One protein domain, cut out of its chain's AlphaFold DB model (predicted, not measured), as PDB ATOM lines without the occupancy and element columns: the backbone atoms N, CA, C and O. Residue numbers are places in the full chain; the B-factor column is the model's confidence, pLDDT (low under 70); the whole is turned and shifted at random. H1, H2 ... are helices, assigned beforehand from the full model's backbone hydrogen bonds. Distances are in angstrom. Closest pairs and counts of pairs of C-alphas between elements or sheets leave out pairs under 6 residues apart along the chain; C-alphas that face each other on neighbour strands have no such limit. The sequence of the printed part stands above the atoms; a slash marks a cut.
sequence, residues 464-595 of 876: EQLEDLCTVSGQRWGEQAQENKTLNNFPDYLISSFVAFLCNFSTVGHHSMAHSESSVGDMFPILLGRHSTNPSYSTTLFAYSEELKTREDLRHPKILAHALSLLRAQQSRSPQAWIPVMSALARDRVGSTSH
ATOM      1  N   GLU A 464      -8.279  28.426  39.423       82.50
ATOM      2  CA  GLU A 464      -7.559  29.629  38.975       82.50
ATOM      3  C   GLU A 464      -7.101  30.486  40.167       82.50
ATOM      4  O   GLU A 464      -5.937  30.857  40.273       82.50
ATOM      5  N   GLN A 465      -7.996  30.716  41.135       85.56
ATOM      6  CA  GLN A 465      -7.684  31.444  42.368       85.56
ATOM      7  C   GLN A 465      -6.584  30.765  43.198       85.56
ATOM      8  O   GLN A 465      -5.738  31.439  43.787       85.56
ATOM      9  N   LEU A 466      -6.595  29.432  43.268       85.75
ATOM     10  CA  LEU A 466      -5.565  28.662  43.962       85.75
ATOM     11  C   LEU A 466      -4.231  28.683  43.213       85.75
ATOM     12  O   LEU A 466      -3.190  28.781  43.860       85.75
ATOM     13  N   GLU A 467      -4.255  28.607  41.885       81.19
ATOM     14  CA  GLU A 467      -3.067  28.695  41.035       81.19
ATOM     15  C   GLU A 467      -2.388  30.059  41.188       81.19
ATOM     16  O   GLU A 467      -1.187  30.102  41.455       81.19
ATOM     17  N   ASP A 468      -3.140  31.159  41.166       80.44
ATOM     18  CA  ASP A 468      -2.587  32.507  41.353       80.44
ATOM     19  C   ASP A 468      -1.955  32.709  42.739       80.44
ATOM     20  O   ASP A 468      -0.890  33.315  42.866       80.44
ATOM     21  N   LEU A 469      -2.584  32.183  43.797       84.12
ATOM     22  CA  LEU A 469      -2.060  32.290  45.162       84.12
ATOM     23  C   LEU A 469      -0.858  31.370  45.410       84.12
ATOM     24  O   LEU A 469       0.029  31.717  46.192       84.12
ATOM     25  N   CYS A 470      -0.832  30.188  44.791       84.38
ATOM     26  CA  CYS A 470       0.140  29.139  45.100       84.38
ATOM     27  C   CYS A 470       1.268  29.004  44.070       84.38
ATOM     28  O   CYS A 470       2.172  28.204  44.301       84.38
ATOM     29  N   THR A 471       1.256  29.722  42.949       81.81
ATOM     30  CA  THR A 471       2.348  29.644  41.966       81.81
ATOM     31  C   THR A 471       3.516  30.518  42.400       81.81
ATOM     32  O   THR A 471       3.415  31.742  42.417       81.81
ATOM     33  N   VAL A 472       4.650  29.895  42.725       72.75
ATOM     34  CA  VAL A 472       5.889  30.608  43.046       72.75
ATOM     35  C   VAL A 472       6.665  30.808  41.750       72.75
ATOM     36  O   VAL A 472       7.243  29.868  41.200       72.75
ATOM     37  N   SER A 473       6.676  32.040  41.244       63.41
ATOM     38  CA  SER A 473       7.495  32.427  40.097       63.41
ATOM     39  C   SER A 473       8.813  33.058  40.554       63.41
ATOM     40  O   SER A 473       8.869  33.858  41.491       63.41
ATOM     41  N   GLY A 474       9.908  32.728  39.864       52.56
ATOM     42  CA  GLY A 474      11.175  33.455  39.976       52.56
ATOM     43  C   GLY A 474      11.094  34.786  39.228       52.56
ATOM     44  O   GLY A 474      11.736  34.947  38.195       52.56
ATOM     45  N   GLN A 475      10.237  35.709  39.667       50.78
ATOM     46  CA  GLN A 475       9.991  36.946  38.924       50.78
ATOM     47  C   GLN A 475      11.171  37.930  39.032       50.78
ATOM     48  O   GLN A 475      11.757  38.138  40.096       50.78
ATOM     49  N   ARG A 476      11.475  38.580  37.905       44.09
ATOM     50  CA  ARG A 476      12.481  39.634  37.720       44.09
ATOM     51  C   ARG A 476      12.185  40.834  38.633       44.09
ATOM     52  O   ARG A 476      11.154  41.483  38.495       44.09
ATOM     53  N   TRP A 477      13.097  41.179  39.543       43.66
ATOM     54  CA  TRP A 477      13.083  42.507  40.168       43.66
ATOM     55  C   TRP A 477      13.479  43.559  39.130       43.66
ATOM     56  O   TRP A 477      14.643  43.643  38.754       43.66
ATOM     57  N   GLY A 478      12.497  44.316  38.646       37.72
ATOM     58  CA  GLY A 478      12.684  45.412  37.698       37.72
ATOM     59  C   GLY A 478      11.433  45.616  36.845       37.72
ATOM     60  O   GLY A 478      11.017  44.683  36.174       37.72
ATOM     61  N   GLU A 479      10.863  46.815  36.977       37.94
ATOM     62  CA  GLU A 479       9.818  47.512  36.203       37.94
ATOM     63  C   GLU A 479       8.730  46.702  35.471       37.94
ATOM     64  O   GLU A 479       8.986  45.909  34.573       37.94
ATOM     65  N   GLN A 480       7.483  47.037  35.840       40.66
ATOM     66  CA  GLN A 480       6.191  46.521  35.367       40.66
ATOM     67  C   GLN A 480       5.812  45.145  35.935       40.66
ATOM     68  O   GLN A 480       5.813  44.117  35.264       40.66
ATOM     69  N   ALA A 481       5.410  45.148  37.213       45.56
ATOM     70  CA  ALA A 481       4.541  44.102  37.740       45.56
ATOM     71  C   ALA A 481       3.221  44.168  36.960       45.56
ATOM     72  O   ALA A 481       2.418  45.072  37.184       45.56
ATOM     73  N   GLN A 482       3.045  43.259  35.999       47.97
ATOM     74  CA  GLN A 482       1.786  43.075  35.287       47.97
ATOM     75  C   GLN A 482       0.669  42.953  36.334       47.97
ATOM     76  O   GLN A 482       0.744  42.117  37.234       47.97
ATOM     77  N   GLU A 483      -0.325  43.834  36.264       50.94
ATOM     78  CA  GLU A 483      -1.434  43.861  37.213       50.94
ATOM     79  C   GLU A 483      -2.216  42.543  37.136       50.94
ATOM     80  O   GLU A 483      -2.946  42.291  36.173       50.94
ATOM     81  N   ASN A 484      -2.083  41.693  38.156       60.69
ATOM     82  CA  ASN A 484      -2.875  40.472  38.256       60.69
ATOM     83  C   ASN A 484      -4.306  40.847  38.660       60.69
ATOM     84  O   ASN A 484      -4.632  40.952  39.844       60.69
ATOM     85  N   LYS A 485      -5.174  41.057  37.660       61.75
ATOM     86  CA  LYS A 485      -6.600  41.393  37.840       61.75
ATOM     87  C   LYS A 485      -7.327  40.420  38.780       61.75
ATOM     88  O   LYS A 485      -8.229  40.831  39.499       61.75
ATOM     89  N   THR A 486      -6.919  39.155  38.802       66.69
ATOM     90  CA  THR A 486      -7.458  38.107  39.678       66.69
ATOM     91  C   THR A 486      -7.056  38.282  41.144       66.69
ATOM     92  O   THR A 486      -7.891  38.083  42.024       66.69
ATOM     93  N   LEU A 487      -5.827  38.732  41.429       71.94
ATOM     94  CA  LEU A 487      -5.347  38.979  42.795       71.94
ATOM     95  C   LEU A 487      -6.111  40.139  43.458       71.94
ATOM     96  O   LEU A 487      -6.449  40.071  44.637       71.94
ATOM     97  N   ASN A 488      -6.450  41.169  42.678       74.44
ATOM     98  CA  ASN A 488      -7.243  42.310  43.146       74.44
ATOM     99  C   ASN A 488      -8.715  41.955  43.439       74.44
ATOM    100  O   ASN A 488      -9.396  42.723  44.112       74.44
ATOM    101  N   ASN A 489      -9.209  40.798  42.977       82.31
ATOM    102  CA  ASN A 489     -10.570  40.339  43.281       82.31
ATOM    103  C   ASN A 489     -10.688  39.693  44.674       82.31
ATOM    104  O   ASN A 489     -11.803  39.466  45.150       82.31
ATOM    105  N   PHE A 490      -9.575  39.361  45.336       83.75
ATOM    106  CA  PHE A 490      -9.626  38.770  46.669       83.75
ATOM    107  C   PHE A 490      -9.850  39.832  47.754       83.75
ATOM    108  O   PHE A 490      -9.246  40.902  47.710       83.75
ATOM    109  N   PRO A 491     -10.639  39.526  48.801       87.75
ATOM    110  CA  PRO A 491     -10.740  40.402  49.960       87.75
ATOM    111  C   PRO A 491      -9.396  40.558  50.686       87.75
ATOM    112  O   PRO A 491      -8.737  39.561  51.001       87.75
ATOM    113  N   ASP A 492      -9.052  41.790  51.071       86.81
ATOM    114  CA  ASP A 492      -7.785  42.126  51.746       86.81
ATOM    115  C   ASP A 492      -7.502  41.269  52.991       86.81
ATOM    116  O   ASP A 492      -6.363  40.867  53.238       86.81
ATOM    117  N   TYR A 493      -8.539  40.930  53.768       89.94
ATOM    118  CA  TYR A 493      -8.385  40.103  54.970       89.94
ATOM    119  C   TYR A 493      -7.899  38.678  54.660       89.94
ATOM    120  O   TYR A 493      -7.246  38.055  55.503       89.94
ATOM    121  N   LEU A 494      -8.242  38.135  53.485       90.81
ATOM    122  CA  LEU A 494      -7.872  36.779  53.087       90.81
ATOM    123  C   LEU A 494      -6.431  36.756  52.587       90.81
ATOM    124  O   LEU A 494      -5.664  35.917  53.053       90.81
ATOM    125  N   ILE A 495      -6.047  37.719  51.737       90.25
ATOM    126  CA  ILE A 495      -4.655  37.888  51.295       90.25
ATOM    127  C   ILE A 495      -3.753  38.112  52.509       90.25
ATOM    128  O   ILE A 495      -2.772  37.396  52.674       90.25
ATOM    129  N   SER A 496      -4.113  39.030  53.413       91.12
ATOM    130  CA  SER A 496      -3.358  39.274  54.650       91.12
ATOM    131  C   SER A 496      -3.193  37.998  55.485       91.12
ATOM    132  O   SER A 496      -2.101  37.720  55.978       91.12
ATOM    133  N   SER A 497      -4.240  37.173  55.600       92.81
ATOM    134  CA  SER A 497      -4.168  35.909  56.348       92.81
ATOM    135  C   SER A 497      -3.325  34.845  55.644       92.81
ATOM    136  O   SER A 497      -2.632  34.085  56.316       92.81
ATOM    137  N   PHE A 498      -3.348  34.802  54.312       92.50
ATOM    138  CA  PHE A 498      -2.502  33.916  53.516       92.50
ATOM    139  C   PHE A 498      -1.028  34.343  53.559       92.50
ATOM    140  O   PHE A 498      -0.154  33.520  53.802       92.50
ATOM    141  N   VAL A 499      -0.744  35.639  53.438       91.75
ATOM    142  CA  VAL A 499       0.602  36.199  53.627       91.75
ATOM    143  C   VAL A 499       1.103  35.909  55.043       91.75
ATOM    144  O   VAL A 499       2.220  35.426  55.209       91.75
ATOM    145  N   ALA A 500       0.267  36.095  56.071       90.81
ATOM    146  CA  ALA A 500       0.611  35.727  57.444       90.81
ATOM    147  C   ALA A 500       0.902  34.226  57.599       90.81
ATOM    148  O   ALA A 500       1.842  33.859  58.304       90.81
ATOM    149  N   PHE A 501       0.130  33.366  56.927       91.00
ATOM    150  CA  PHE A 501       0.392  31.931  56.852       91.00
ATOM    151  C   PHE A 501       1.788  31.655  56.275       91.00
ATOM    152  O   PHE A 501       2.589  31.006  56.943       91.00
ATOM    153  N   LEU A 502       2.133  32.220  55.115       88.62
ATOM    154  CA  LEU A 502       3.464  32.067  54.508       88.62
ATOM    155  C   LEU A 502       4.584  32.558  55.447       88.62
ATOM    156  O   LEU A 502       5.563  31.851  55.684       88.62
ATOM    157  N   CYS A 503       4.415  33.736  56.048       87.94
ATOM    158  CA  CYS A 503       5.367  34.339  56.984       87.94
ATOM    159  C   CYS A 503       5.589  33.521  58.265       87.94
ATOM    160  O   CYS A 503       6.665  33.581  58.862       87.94
ATOM    161  N   ASN A 504       4.604  32.737  58.708       84.06
ATOM    162  CA  ASN A 504       4.772  31.856  59.865       84.06
ATOM    163  C   ASN A 504       5.709  30.674  59.574       84.06
ATOM    164  O   ASN A 504       6.375  30.197  60.492       84.06
ATOM    165  N   PHE A 505       5.817  30.255  58.312       80.81
ATOM    166  CA  PHE A 505       6.627  29.109  57.878       80.81
ATOM    167  C   PHE A 505       7.884  29.514  57.089       80.81
ATOM    168  O   PHE A 505       8.502  28.676  56.437       80.81
ATOM    169  N   SER A 506       8.305  30.781  57.162       77.19
ATOM    170  CA  SER A 506       9.411  31.325  56.358       77.19
ATOM    171  C   SER A 506      10.818  31.180  56.967       77.19
ATOM    172  O   SER A 506      11.767  31.750  56.437       77.19
ATOM    173  N   THR A 507      10.971  30.505  58.108       71.81
ATOM    174  CA  THR A 507      12.277  30.297  58.776       71.81
ATOM    175  C   THR A 507      12.865  28.952  58.352       71.81
ATOM    176  O   THR A 507      12.104  28.011  58.220       71.81
ATOM    177  N   VAL A 508      14.174  28.809  58.149       64.50
ATOM    178  CA  VAL A 508      14.794  27.529  57.738       64.50
ATOM    179  C   VAL A 508      15.402  26.812  58.952       64.50
ATOM    180  O   VAL A 508      16.100  27.432  59.756       64.50
ATOM    181  N   GLY A 509      15.101  25.515  59.099       57.66
ATOM    182  CA  GLY A 509      15.539  24.664  60.216       57.66
ATOM    183  C   GLY A 509      17.027  24.279  60.186       57.66
ATOM    184  O   GLY A 509      17.739  24.545  59.218       57.66
ATOM    185  N   HIS A 510      17.503  23.650  61.268       49.75
ATOM    186  CA  HIS A 510      18.918  23.323  61.501       49.75
ATOM    187  C   HIS A 510      19.480  22.169  60.638       49.75
ATOM    188  O   HIS A 510      20.701  22.071  60.527       49.75
ATOM    189  N   HIS A 511      18.645  21.327  60.012       47.03
ATOM    190  CA  HIS A 511      19.088  20.097  59.326       47.03
ATOM    191  C   HIS A 511      19.230  20.217  57.791       47.03
ATOM    192  O   HIS A 511      19.760  19.315  57.141       47.03
ATOM    193  N   SER A 512      18.904  21.377  57.209       48.41
ATOM    194  CA  SER A 512      18.796  21.584  55.753       48.41
ATOM    195  C   SER A 512      20.142  21.821  55.027       48.41
ATOM    196  O   SER A 512      20.233  22.670  54.135       48.41
ATOM    197  N   MET A 513      21.215  21.110  55.390       46.66
ATOM    198  CA  MET A 513      22.575  21.348  54.860       46.66
ATOM    199  C   MET A 513      23.167  20.208  54.016       46.66
ATOM    200  O   MET A 513      24.361  20.225  53.732       46.66
ATOM    201  N   ALA A 514      22.367  19.250  53.541       39.91
ATOM    202  CA  ALA A 514      22.891  18.210  52.648       39.91
ATOM    203  C   ALA A 514      22.988  18.627  51.162       39.91
ATOM    204  O   ALA A 514      23.670  17.950  50.395       39.91
ATOM    205  N   HIS A 515      22.364  19.735  50.727       42.50
ATOM    206  CA  HIS A 515      22.385  20.144  49.313       42.50
ATOM    207  C   HIS A 515      22.696  21.636  49.103       42.50
ATOM    208  O   HIS A 515      22.076  22.529  49.678       42.50
ATOM    209  N   SER A 516      23.674  21.882  48.235       43.00
ATOM    210  CA  SER A 516      24.441  23.113  48.012       43.00
ATOM    211  C   SER A 516      23.724  24.256  47.273       43.00
ATOM    212  O   SER A 516      24.396  25.119  46.711       43.00
ATOM    213  N   GLU A 517      22.389  24.296  47.238       45.47
ATOM    214  CA  GLU A 517      21.657  25.233  46.360       45.47
ATOM    215  C   GLU A 517      20.761  26.263  47.063       45.47
ATOM    216  O   GLU A 517      20.299  27.197  46.404       45.47
ATOM    217  N   SER A 518      20.555  26.188  48.385       53.56
ATOM    218  CA  SER A 518      19.872  27.268  49.116       53.56
ATOM    219  C   SER A 518      20.818  28.464  49.297       53.56
ATOM    220  O   SER A 518      21.646  28.537  50.204       53.56
ATOM    221  N   SER A 519      20.741  29.411  48.362       59.94
ATOM    222  CA  SER A 519      21.526  30.644  48.403       59.94
ATOM    223  C   SER A 519      21.074  31.511  49.582       59.94
ATOM    224  O   SER A 519      19.877  31.684  49.800       59.94
ATOM    225  N   VAL A 520      22.014  32.152  50.289       64.81
ATOM    226  CA  VAL A 520      21.725  33.207  51.291       64.81
ATOM    227  C   VAL A 520      20.783  34.282  50.716       64.81
ATOM    228  O   VAL A 520      19.994  34.876  51.446       64.81
ATOM    229  N   GLY A 521      20.795  34.472  49.392       67.56
ATOM    230  CA  GLY A 521      19.873  35.357  48.679       67.56
ATOM    231  C   GLY A 521      18.388  35.021  48.813       67.56
ATOM    232  O   GLY A 521      17.569  35.931  48.788       67.56
ATOM    233  N   ASP A 522      18.017  33.757  49.010       70.00
ATOM    234  CA  ASP A 522      16.605  33.391  49.182       70.00
ATOM    235  C   ASP A 522      16.097  33.744  50.595       70.00
ATOM    236  O   ASP A 522      14.907  33.978  50.796       70.00
ATOM    237  N   MET A 523      17.009  33.832  51.573       73.81
ATOM    238  CA  MET A 523      16.722  34.205  52.968       73.81
ATOM    239  C   MET A 523      16.625  35.706  53.185       73.81
ATOM    240  O   MET A 523      15.901  36.156  54.073       73.81
ATOM    241  N   PHE A 524      17.351  36.475  52.385       81.00
ATOM    242  CA  PHE A 524      17.308  37.931  52.371       81.00
ATOM    243  C   PHE A 524      16.852  38.365  50.985       81.00
ATOM    244  O   PHE A 524      17.675  38.848  50.201       81.00
ATOM    245  N   PRO A 525      15.579  38.106  50.630       80.50
ATOM    246  CA  PRO A 525      15.096  38.375  49.292       80.50
ATOM    247  C   PRO A 525      15.324  39.848  48.947       80.50
ATOM    248  O   PRO A 525      16.020  40.127  47.983       80.50
ATOM    249  N   ILE A 526      14.878  40.797  49.766       83.00
ATOM    250  CA  ILE A 526      14.921  42.225  49.420       83.00
ATOM    251  C   ILE A 526      16.343  42.688  49.056       83.00
ATOM    252  O   ILE A 526      16.530  43.359  48.042       83.00
ATOM    253  N   LEU A 527      17.347  42.287  49.840       82.44
ATOM    254  CA  LEU A 527      18.736  42.715  49.637       82.44
ATOM    255  C   LEU A 527      19.514  41.814  48.668       82.44
ATOM    256  O   LEU A 527      20.125  42.292  47.706       82.44
ATOM    257  N   LEU A 528      19.501  40.503  48.910       77.62
ATOM    258  CA  LEU A 528      20.427  39.528  48.325       77.62
ATOM    259  C   LEU A 528      19.790  38.591  47.294       77.62
ATOM    260  O   LEU A 528      20.508  37.782  46.699       77.62
ATOM    261  N   GLY A 529      18.479  38.658  47.055       70.50
ATOM    262  CA  GLY A 529      17.853  37.730  46.118       70.50
ATOM    263  C   GLY A 529      18.429  37.848  44.703       70.50
ATOM    264  O   GLY A 529      18.822  38.923  44.218       70.50
ATOM    265  N   ARG A 530      18.537  36.697  44.040       61.41
ATOM    266  CA  ARG A 530      19.091  36.603  42.690       61.41
ATOM    267  C   ARG A 530      18.069  37.120  41.679       61.41
ATOM    268  O   ARG A 530      16.950  36.620  41.622       61.41
ATOM    269  N   HIS A 531      18.489  38.033  40.804       49.84
ATOM    270  CA  HIS A 531      17.822  38.213  39.515       49.84
ATOM    271  C   HIS A 531      18.179  36.995  38.655       49.84
ATOM    272  O   HIS A 531      19.172  37.022  37.931       49.84
ATOM    273  N   SER A 532      17.447  35.887  38.791       42.00
ATOM    274  CA  SER A 532      17.628  34.779  37.849       42.00
ATOM    275  C   SER A 532      17.255  35.277  36.456       42.00
ATOM    276  O   SER A 532      16.129  35.711  36.226       42.00
ATOM    277  N   THR A 533      18.207  35.239  35.529       39.53
ATOM    278  CA  THR A 533      17.996  35.549  34.109       39.53
ATOM    279  C   THR A 533      17.361  34.384  33.349       39.53
ATOM    280  O   THR A 533      16.933  34.575  32.216       39.53
ATOM    281  N   ASN A 534      17.262  33.199  33.970       43.19
ATOM    282  CA  ASN A 534      16.584  32.031  33.409       43.19
ATOM    283  C   ASN A 534      15.169  31.902  34.009       43.19
ATOM    284  O   ASN A 534      15.052  31.617  35.206       43.19
ATOM    285  N   PRO A 535      14.100  32.090  33.210       48.06
ATOM    286  CA  PRO A 535      12.707  32.060  33.668       48.06
ATOM    287  C   PRO A 535      12.095  30.647  33.788       48.06
ATOM    288  O   PRO A 535      10.879  30.509  33.822       48.06
ATOM    289  N   SER A 536      12.885  29.573  33.821       45.47
ATOM    290  CA  SER A 536      12.379  28.295  33.296       45.47
ATOM    291  C   SER A 536      11.611  27.369  34.249       45.47
ATOM    292  O   SER A 536      11.160  26.333  33.777       45.47
ATOM    293  N   TYR A 537      11.402  27.692  35.531       55.25
ATOM    294  CA  TYR A 537      10.607  26.817  36.413       55.25
ATOM    295  C   TYR A 537       9.721  27.612  37.381       55.25
ATOM    296  O   TYR A 537      10.195  28.150  38.381       55.25
ATOM    297  N   SER A 538       8.424  27.687  37.072       62.44
ATOM    298  CA  SER A 538       7.362  28.017  38.028       62.44
ATOM    299  C   SER A 538       6.882  26.730  38.690       62.44
ATOM    300  O   SER A 538       6.537  25.775  37.993       62.44
ATOM    301  N   THR A 539       6.813  26.707  40.016       69.06
ATOM    302  CA  THR A 539       6.342  25.537  40.769       69.06
ATOM    303  C   THR A 539       5.244  25.978  41.732       69.06
ATOM    304  O   THR A 539       5.254  27.103  42.235       69.06
ATOM    305  N   THR A 540       4.271  25.106  41.993       78.75
ATOM    306  CA  THR A 540       3.176  25.403  42.923       78.75
ATOM    307  C   THR A 540       3.564  25.062  44.366       78.75
ATOM    308  O   THR A 540       4.311  24.113  44.605       78.75
ATOM    309  N   LEU A 541       3.010  25.775  45.355       78.62
ATOM    310  CA  LEU A 541       3.145  25.448  46.787       78.62
ATOM    311  C   LEU A 541       2.734  24.000  47.101       78.62
ATOM    312  O   LEU A 541       3.297  23.393  48.008       78.62
ATOM    313  N   PHE A 542       1.809  23.426  46.325       77.00
ATOM    314  CA  PHE A 542       1.411  22.022  46.445       77.00
ATOM    315  C   PHE A 542       2.507  21.055  45.995       77.00
ATOM    316  O   PHE A 542       2.795  20.106  46.718       77.00
ATOM    317  N   ALA A 543       3.154  21.314  44.855       72.38
ATOM    318  CA  ALA A 543       4.294  20.514  44.408       72.38
ATOM    319  C   ALA A 543       5.460  20.605  45.407       72.38
ATOM    320  O   ALA A 543       6.028  19.581  45.780       72.38
ATOM    321  N   TYR A 544       5.721  21.801  45.950       67.75
ATOM    322  CA  TYR A 544       6.708  21.976  47.020       67.75
ATOM    323  C   TYR A 544       6.363  21.187  48.285       67.75
ATOM    324  O   TYR A 544       7.252  20.639  48.929       67.75
ATOM    325  N   SER A 545       5.084  21.103  48.660       66.25
ATOM    326  CA  SER A 545       4.669  20.325  49.829       66.25
ATOM    327  C   SER A 545       4.909  18.826  49.673       66.25
ATOM    328  O   SER A 545       5.180  18.173  50.676       66.25
ATOM    329  N   GLU A 546       4.783  18.270  48.469       65.19
ATOM    330  CA  GLU A 546       5.067  16.851  48.229       65.19
ATOM    331  C   GLU A 546       6.580  16.577  48.280       65.19
ATOM    332  O   GLU A 546       7.003  15.605  48.903       65.19
ATOM    333  N   GLU A 547       7.411  17.488  47.759       60.81
ATOM    334  CA  GLU A 547       8.872  17.430  47.931       60.81
ATOM    335  C   GLU A 547       9.280  17.522  49.415       60.81
ATOM    336  O   GLU A 547      10.158  16.786  49.866       60.81
ATOM    337  N   LEU A 548       8.603  18.366  50.199       57.34
ATOM    338  CA  LEU A 548       8.833  18.538  51.640       57.34
ATOM    339  C   LEU A 548       8.384  17.337  52.484       57.34
ATOM    340  O   LEU A 548       8.868  17.182  53.591       57.34
ATOM    341  N   LYS A 549       7.483  16.468  52.009       60.31
ATOM    342  CA  LYS A 549       7.142  15.225  52.736       60.31
ATOM    343  C   LYS A 549       8.253  14.177  52.650       60.31
ATOM    344  O   LYS A 549       8.343  13.313  53.513       60.31
ATOM    345  N   THR A 550       9.079  14.243  51.605       54.53
ATOM    346  CA  THR A 550      10.208  13.320  51.389       54.53
ATOM    347  C   THR A 550      11.491  13.756  52.098       54.53
ATOM    348  O   THR A 550      12.401  12.950  52.279       54.53
ATOM    349  N   ARG A 551      11.567  15.025  52.508       51.16
ATOM    350  CA  ARG A 551      12.692  15.630  53.226       51.16
ATOM    351  C   ARG A 551      12.219  15.940  54.641       51.16
ATOM    352  O   ARG A 551      11.264  16.676  54.792       51.16
ATOM    353  N   GLU A 552      12.877  15.433  55.677       45.12
ATOM    354  CA  GLU A 552      12.452  15.602  57.084       45.12
ATOM    355  C   GLU A 552      12.374  17.075  57.577       45.12
ATOM    356  O   GLU A 552      11.951  17.334  58.701       45.12
ATOM    357  N   ASP A 553      12.713  18.059  56.734       50.47
ATOM    358  CA  ASP A 553      12.689  19.491  57.031       50.47
ATOM    359  C   ASP A 553      11.475  20.219  56.421       50.47
ATOM    360  O   ASP A 553      11.341  20.385  55.212       50.47
ATOM    361  N   LEU A 554      10.622  20.761  57.293       50.44
ATOM    362  CA  LEU A 554       9.300  21.329  56.981       50.44
ATOM    363  C   LEU A 554       9.283  22.763  56.390       50.44
ATOM    364  O   LEU A 554       8.221  23.391  56.391       50.44
ATOM    365  N   ARG A 555      10.412  23.359  55.965       61.50
ATOM    366  CA  ARG A 555      10.474  24.818  55.689       61.50
ATOM    367  C   ARG A 555      11.326  25.185  54.463       61.50
ATOM    368  O   ARG A 555      12.500  24.838  54.395       61.50
ATOM    369  N   HIS A 556      10.741  25.915  53.503       61.03
ATOM    370  CA  HIS A 556      11.343  26.178  52.185       61.03
ATOM    371  C   HIS A 556      11.831  27.635  52.010       61.03
ATOM    372  O   HIS A 556      11.101  28.576  52.341       61.03
ATOM    373  N   PRO A 557      13.017  27.862  51.407       64.50
ATOM    374  CA  PRO A 557      13.666  29.170  51.372       64.50
ATOM    375  C   PRO A 557      12.920  30.266  50.590       64.50
ATOM    376  O   PRO A 557      13.008  31.441  50.928       64.50
ATOM    377  N   LYS A 558      12.132  29.899  49.571       72.94
ATOM    378  CA  LYS A 558      11.451  30.859  48.673       72.94
ATOM    379  C   LYS A 558      10.086  31.369  49.167       72.94
ATOM    380  O   LYS A 558       9.487  32.215  48.508       72.94
ATOM    381  N   ILE A 559       9.586  30.887  50.310       79.88
ATOM    382  CA  ILE A 559       8.248  31.247  50.829       79.88
ATOM    383  C   ILE A 559       8.138  32.755  51.093       79.88
ATOM    384  O   ILE A 559       7.132  33.380  50.763       79.88
ATOM    385  N   LEU A 560       9.190  33.356  51.652       84.12
ATOM    386  CA  LEU A 560       9.211  34.788  51.948       84.12
ATOM    387  C   LEU A 560       9.266  35.642  50.676       84.12
ATOM    388  O   LEU A 560       8.583  36.659  50.586       84.12
ATOM    389  N   ALA A 561      10.040  35.209  49.678       82.12
ATOM    390  CA  ALA A 561      10.090  35.862  48.373       82.12
ATOM    391  C   ALA A 561       8.714  35.846  47.684       82.12
ATOM    392  O   ALA A 561       8.309  36.854  47.108       82.12
ATOM    393  N   HIS A 562       7.969  34.741  47.816       84.19
ATOM    394  CA  HIS A 562       6.589  34.635  47.336       84.19
ATOM    395  C   HIS A 562       5.631  35.567  48.088       84.19
ATOM    396  O   HIS A 562       4.855  36.294  47.481       84.19
ATOM    397  N   ALA A 563       5.717  35.640  49.418       88.44
ATOM    398  CA  ALA A 563       4.911  36.591  50.187       88.44
ATOM    399  C   ALA A 563       5.161  38.052  49.748       88.44
ATOM    400  O   ALA A 563       4.222  38.836  49.606       88.44
ATOM    401  N   LEU A 564       6.420  38.406  49.468       87.00
ATOM    402  CA  LEU A 564       6.804  39.729  48.963       87.00
ATOM    403  C   LEU A 564       6.317  39.990  47.530       87.00
ATOM    404  O   LEU A 564       5.958  41.128  47.216       87.00
ATOM    405  N   SER A 565       6.295  38.979  46.656       82.62
ATOM    406  CA  SER A 565       5.764  39.130  45.295       82.62
ATOM    407  C   SER A 565       4.256  39.398  45.322       82.62
ATOM    408  O   SER A 565       3.797  40.313  44.635       82.62
ATOM    409  N   LEU A 566       3.515  38.702  46.190       84.88
ATOM    410  CA  LEU A 566       2.082  38.924  46.404       84.88
ATOM    411  C   LEU A 566       1.794  40.337  46.924       84.88
ATOM    412  O   LEU A 566       0.941  41.025  46.366       84.88
ATOM    413  N   LEU A 567       2.545  40.813  47.928       85.19
ATOM    414  CA  LEU A 567       2.404  42.190  48.426       85.19
ATOM    415  C   LEU A 567       2.656  43.232  47.336       85.19
ATOM    416  O   LEU A 567       1.971  44.251  47.258       85.19
ATOM    417  N   ARG A 568       3.649  42.989  46.478       79.94
ATOM    418  CA  ARG A 568       3.973  43.911  45.389       79.94
ATOM    419  C   ARG A 568       2.915  43.908  44.291       79.94
ATOM    420  O   ARG A 568       2.662  44.978  43.742       79.94
ATOM    421  N   ALA A 569       2.321  42.758  43.989       77.88
ATOM    422  CA  ALA A 569       1.256  42.628  43.000       77.88
ATOM    423  C   ALA A 569      -0.085  43.222  43.475       77.88
ATOM    424  O   ALA A 569      -0.906  43.607  42.646       77.88
ATOM    425  N   GLN A 570      -0.303  43.332  44.789       76.19
ATOM    426  CA  GLN A 570      -1.530  43.887  45.364       76.19
ATOM    427  C   GLN A 570      -1.592  45.424  45.236       76.19
ATOM    428  O   GLN A 570      -0.615  46.123  45.525       76.19
ATOM    429  N   GLN A 571      -2.765  45.951  44.857       74.00
ATOM    430  CA  GLN A 571      -3.045  47.400  44.781       74.00
ATOM    431  C   GLN A 571      -3.589  48.010  46.088       74.00
ATOM    432  O   GLN A 571      -3.604  49.232  46.238       74.00
ATOM    433  N   SER A 572      -4.050  47.185  47.035       74.00
ATOM    434  CA  SER A 572      -4.607  47.658  48.308       74.00
ATOM    435  C   SER A 572      -3.587  48.457  49.119       74.00
ATOM    436  O   SER A 572      -2.421  48.081  49.242       74.00
ATOM    437  N   ARG A 573      -4.069  49.542  49.733       78.75
ATOM    438  CA  ARG A 573      -3.303  50.379  50.668       78.75
ATOM    439  C   ARG A 573      -3.429  49.917  52.122       78.75
ATOM    440  O   ARG A 573      -3.019  50.632  53.029       78.75
ATOM    441  N   SER A 574      -4.017  48.746  52.372       81.50
ATOM    442  CA  SER A 574      -4.186  48.247  53.737       81.50
ATOM    443  C   SER A 574      -2.840  47.810  54.353       81.50
ATOM    444  O   SER A 574      -2.111  47.020  53.749       81.50
ATOM    445  N   PRO A 575      -2.498  48.241  55.585       83.94
ATOM    446  CA  PRO A 575      -1.233  47.865  56.231       83.94
ATOM    447  C   PRO A 575      -1.221  46.407  56.735       83.94
ATOM    448  O   PRO A 575      -0.174  45.856  57.065       83.94
ATOM    449  N   GLN A 576      -2.381  45.743  56.784       85.12
ATOM    450  CA  GLN A 576      -2.579  44.447  57.448       85.12
ATOM    451  C   GLN A 576      -1.786  43.285  56.828       85.12
ATOM    452  O   GLN A 576      -1.455  42.328  57.526       85.12
ATOM    453  N   ALA A 577      -1.492  43.322  55.526       87.31
ATOM    454  CA  ALA A 577      -0.676  42.294  54.870       87.31
ATOM    455  C   ALA A 577       0.838  42.562  55.013       87.31
ATOM    456  O   ALA A 577       1.639  41.630  54.963       87.31
ATOM    457  N   TRP A 578       1.228  43.817  55.259       90.38
ATOM    458  CA  TRP A 578       2.623  44.245  55.392       90.38
ATOM    459  C   TRP A 578       3.208  43.883  56.758       90.38
ATOM    460  O   TRP A 578       4.355  43.449  56.842       90.38
ATOM    461  N   ILE A 579       2.404  43.985  57.822       89.50
ATOM    462  CA  ILE A 579       2.825  43.706  59.204       89.50
ATOM    463  C   ILE A 579       3.385  42.274  59.372       89.50
ATOM    464  O   ILE A 579       4.487  42.136  59.912       89.50
ATOM    465  N   PRO A 580       2.726  41.190  58.899       89.62
ATOM    466  CA  PRO A 580       3.285  39.840  58.998       89.62
ATOM    467  C   PRO A 580       4.611  39.659  58.251       89.62
ATOM    468  O   PRO A 580       5.501  38.973  58.756       89.62
ATOM    469  N   VAL A 581       4.768  40.295  57.082       91.38
ATOM    470  CA  VAL A 581       6.023  40.261  56.314       91.38
ATOM    471  C   VAL A 581       7.126  40.987  57.065       91.38
ATOM    472  O   VAL A 581       8.207  40.434  57.237       91.38
ATOM    473  N   MET A 582       6.833  42.173  57.594       91.19
ATOM    474  CA  MET A 582       7.759  42.930  58.431       91.19
ATOM    475  C   MET A 582       8.204  42.119  59.655       91.19
ATOM    476  O   MET A 582       9.394  42.034  59.952       91.19
ATOM    477  N   SER A 583       7.261  41.445  60.325       89.19
ATOM    478  CA  SER A 583       7.553  40.552  61.451       89.19
ATOM    479  C   SER A 583       8.450  39.384  61.037       89.19
ATOM    480  O   SER A 583       9.383  39.050  61.764       89.19
ATOM    481  N   ALA A 584       8.211  38.771  59.873       88.19
ATOM    482  CA  ALA A 584       9.047  37.691  59.353       88.19
ATOM    483  C   ALA A 584      10.462  38.163  58.977       88.19
ATOM    484  O   ALA A 584      11.435  37.462  59.268       88.19
ATOM    485  N   LEU A 585      10.593  39.362  58.400       89.06
ATOM    486  CA  LEU A 585      11.883  39.992  58.097       89.06
ATOM    487  C   LEU A 585      12.662  40.371  59.365       89.06
ATOM    488  O   LEU A 585      13.885  40.321  59.371       89.06
ATOM    489  N   ALA A 586      11.981  40.680  60.466       87.00
ATOM    490  CA  ALA A 586      12.635  40.974  61.740       87.00
ATOM    491  C   ALA A 586      13.115  39.719  62.504       87.00
ATOM    492  O   ALA A 586      13.798  39.852  63.523       87.00
ATOM    493  N   ARG A 587      12.757  38.493  62.076       81.69
ATOM    494  CA  ARG A 587      13.153  37.221  62.727       81.69
ATOM    495  C   ARG A 587      14.534  36.743  62.275       81.69
ATOM    496  O   ARG A 587      14.974  37.042  61.172       81.69
ATOM    497  N   ASP A 588      15.200  35.949  63.118       76.44
ATOM    498  CA  ASP A 588      16.369  35.164  62.688       76.44
ATOM    499  C   ASP A 588      15.883  34.008  61.807       76.44
ATOM    500  O   ASP A 588      15.263  33.062  62.293       76.44
ATOM    501  N   ARG A 589      16.063  34.132  60.490       76.44
ATOM    502  CA  ARG A 589      15.482  33.190  59.518       76.44
ATOM    503  C   ARG A 589      16.341  31.961  59.260       76.44
ATOM    504  O   ARG A 589      15.892  31.058  58.563       76.44
ATOM    505  N   VAL A 590      17.547  31.918  59.814       71.44
ATOM    506  CA  VAL A 590      18.565  30.925  59.479       71.44
ATOM    507  C   VAL A 590      19.019  30.214  60.755       71.44
ATOM    508  O   VAL A 590      19.650  30.822  61.619       71.44
ATOM    509  N   GLY A 591      18.713  28.918  60.877       58.78
ATOM    510  CA  GLY A 591      19.025  28.142  62.082       58.78
ATOM    511  C   GLY A 591      20.520  27.871  62.307       58.78
ATOM    512  O   GLY A 591      20.964  27.777  63.444       58.78
ATOM    513  N   SER A 592      21.344  27.752  61.265       57.31
ATOM    514  CA  SER A 592      22.703  27.205  61.423       57.31
ATOM    515  C   SER A 592      23.776  28.222  61.859       57.31
ATOM    516  O   SER A 592      23.742  29.398  61.483       57.31
ATOM    517  N   THR A 593      24.771  27.734  62.612       49.81
ATOM    518  CA  THR A 593      26.076  28.370  62.888       49.81
ATOM    519  C   THR A 593      27.063  28.243  61.722       49.81
ATOM    520  O   THR A 593      28.087  28.911  61.724       49.81
ATOM    521  N   SER A 594      26.761  27.412  60.718       48.19
ATOM    522  CA  SER A 594      27.689  27.022  59.641       48.19
ATOM    523  C   SER A 594      27.548  27.843  58.351       48.19
ATOM    524  O   SER A 594      28.058  27.444  57.304       48.19
ATOM    525  N   HIS A 595      26.843  28.977  58.383       58.66
ATOM    526  CA  HIS A 595      26.817  29.891  57.238       58.66
ATOM    527  C   HIS A 595      28.064  30.772  57.228       58.66
ATOM    528  O   HIS A 595      28.529  31.192  58.281       58.66
TER     529      HIS A 595
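AT A GLANCE: This is residues 464 to 595 of the 876 residues of the protein "Similar to An02g07310" of Aspergillus kawachii (strain NBRC 4308) (UniProt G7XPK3). Three helices, H2, H6 and H7, pack into a small up-and-down bundle with their centres in a triangle, H6 running against the other two. Beside H6 come the short H1 and the small corner of H3 and H4, while H5 lies farther out near H1, and long loops run from H1 to H2, from H2 to H3 and from H4 to H5. The printed part has 132 residues with seven named helices, H1 to H7 in order along the chain, and no named strand. The class is all helix, although the named helices hold 60 of the 132 residues. The whole is compact, with a radius of gyration of the C-alphas of 14.8 A and spans of 42 by 31 by 29 A.

HOW THE PARTS SIT: H1, residues 464 to 470, is close to but not clearly touching H5, residues 541 to 550, with the closest C-alphas, those of Cys 470 and Leu 541, 5.0 A apart. Just after H1, residues 471 to 472 pair antiparallel with residues 539 to 540. H2, residues 492 to 504, touches H6, residues 559 to 569, with residues 499 to 503 alone, opposite ways at a shallow tilt of 23 degrees; the closest C-alphas, those of Val 499 and Ala 563, are 5.5 A apart. H2 touches H7, residues 575 to 585, the same way at a shallow tilt of 7 degrees, with the closest C-alphas, those of Ser 496 and Ala 577, 4.0 A apart. H3, residues 520 to 523, and H4, residues 525 to 528, touch only at the corner, with the closest C-alphas, those of Gly 521 and Leu 528, 4.2 A apart. H4 is close to but not clearly touching H6, with the closest C-alphas, those of Pro 525 and Ala 561, 5.7 A apart. H6 and H7 form a helical hairpin at a shallow tilt of 29 degrees, with the closest C-alphas, those of Leu 567 and Ala 577, 7.1 A apart. Among the pairs that are apart are H2 and H5. Every O i to N i+4 pair is within hydrogen-bond range in H1, H2 and H6, against 5 of 6 in H5 and 5 of 7 in H7; H3 and H4 are too short for such a pair.

IN THESE COORDINATES: H1 begins at C-alpha 464, (-7.559, 29.629, 38.975), and is 9.9 A long. H2 is 18.1 A long from C-alpha 492, (-7.785, 42.126, 51.746). H3 and H4 have four residues each. H5 is 14.8 A long, H6 15.5 A and H7 15.4 A, ending at C-alpha 585, (11.883, 39.992, 58.097).

THE WHOLE: The C-alphas farthest apart, those of Asn 489 and Ser 594, are 43.7 A apart. The printed part has no cut. The links H1 to H2, H2 to H3 and H4 to H5 are long. Mean pLDDT of the printed part is 70.0, and residues 473 to 486, 508 to 521, 530 to 539, 544 to 557 and 591 to 595 are under 70.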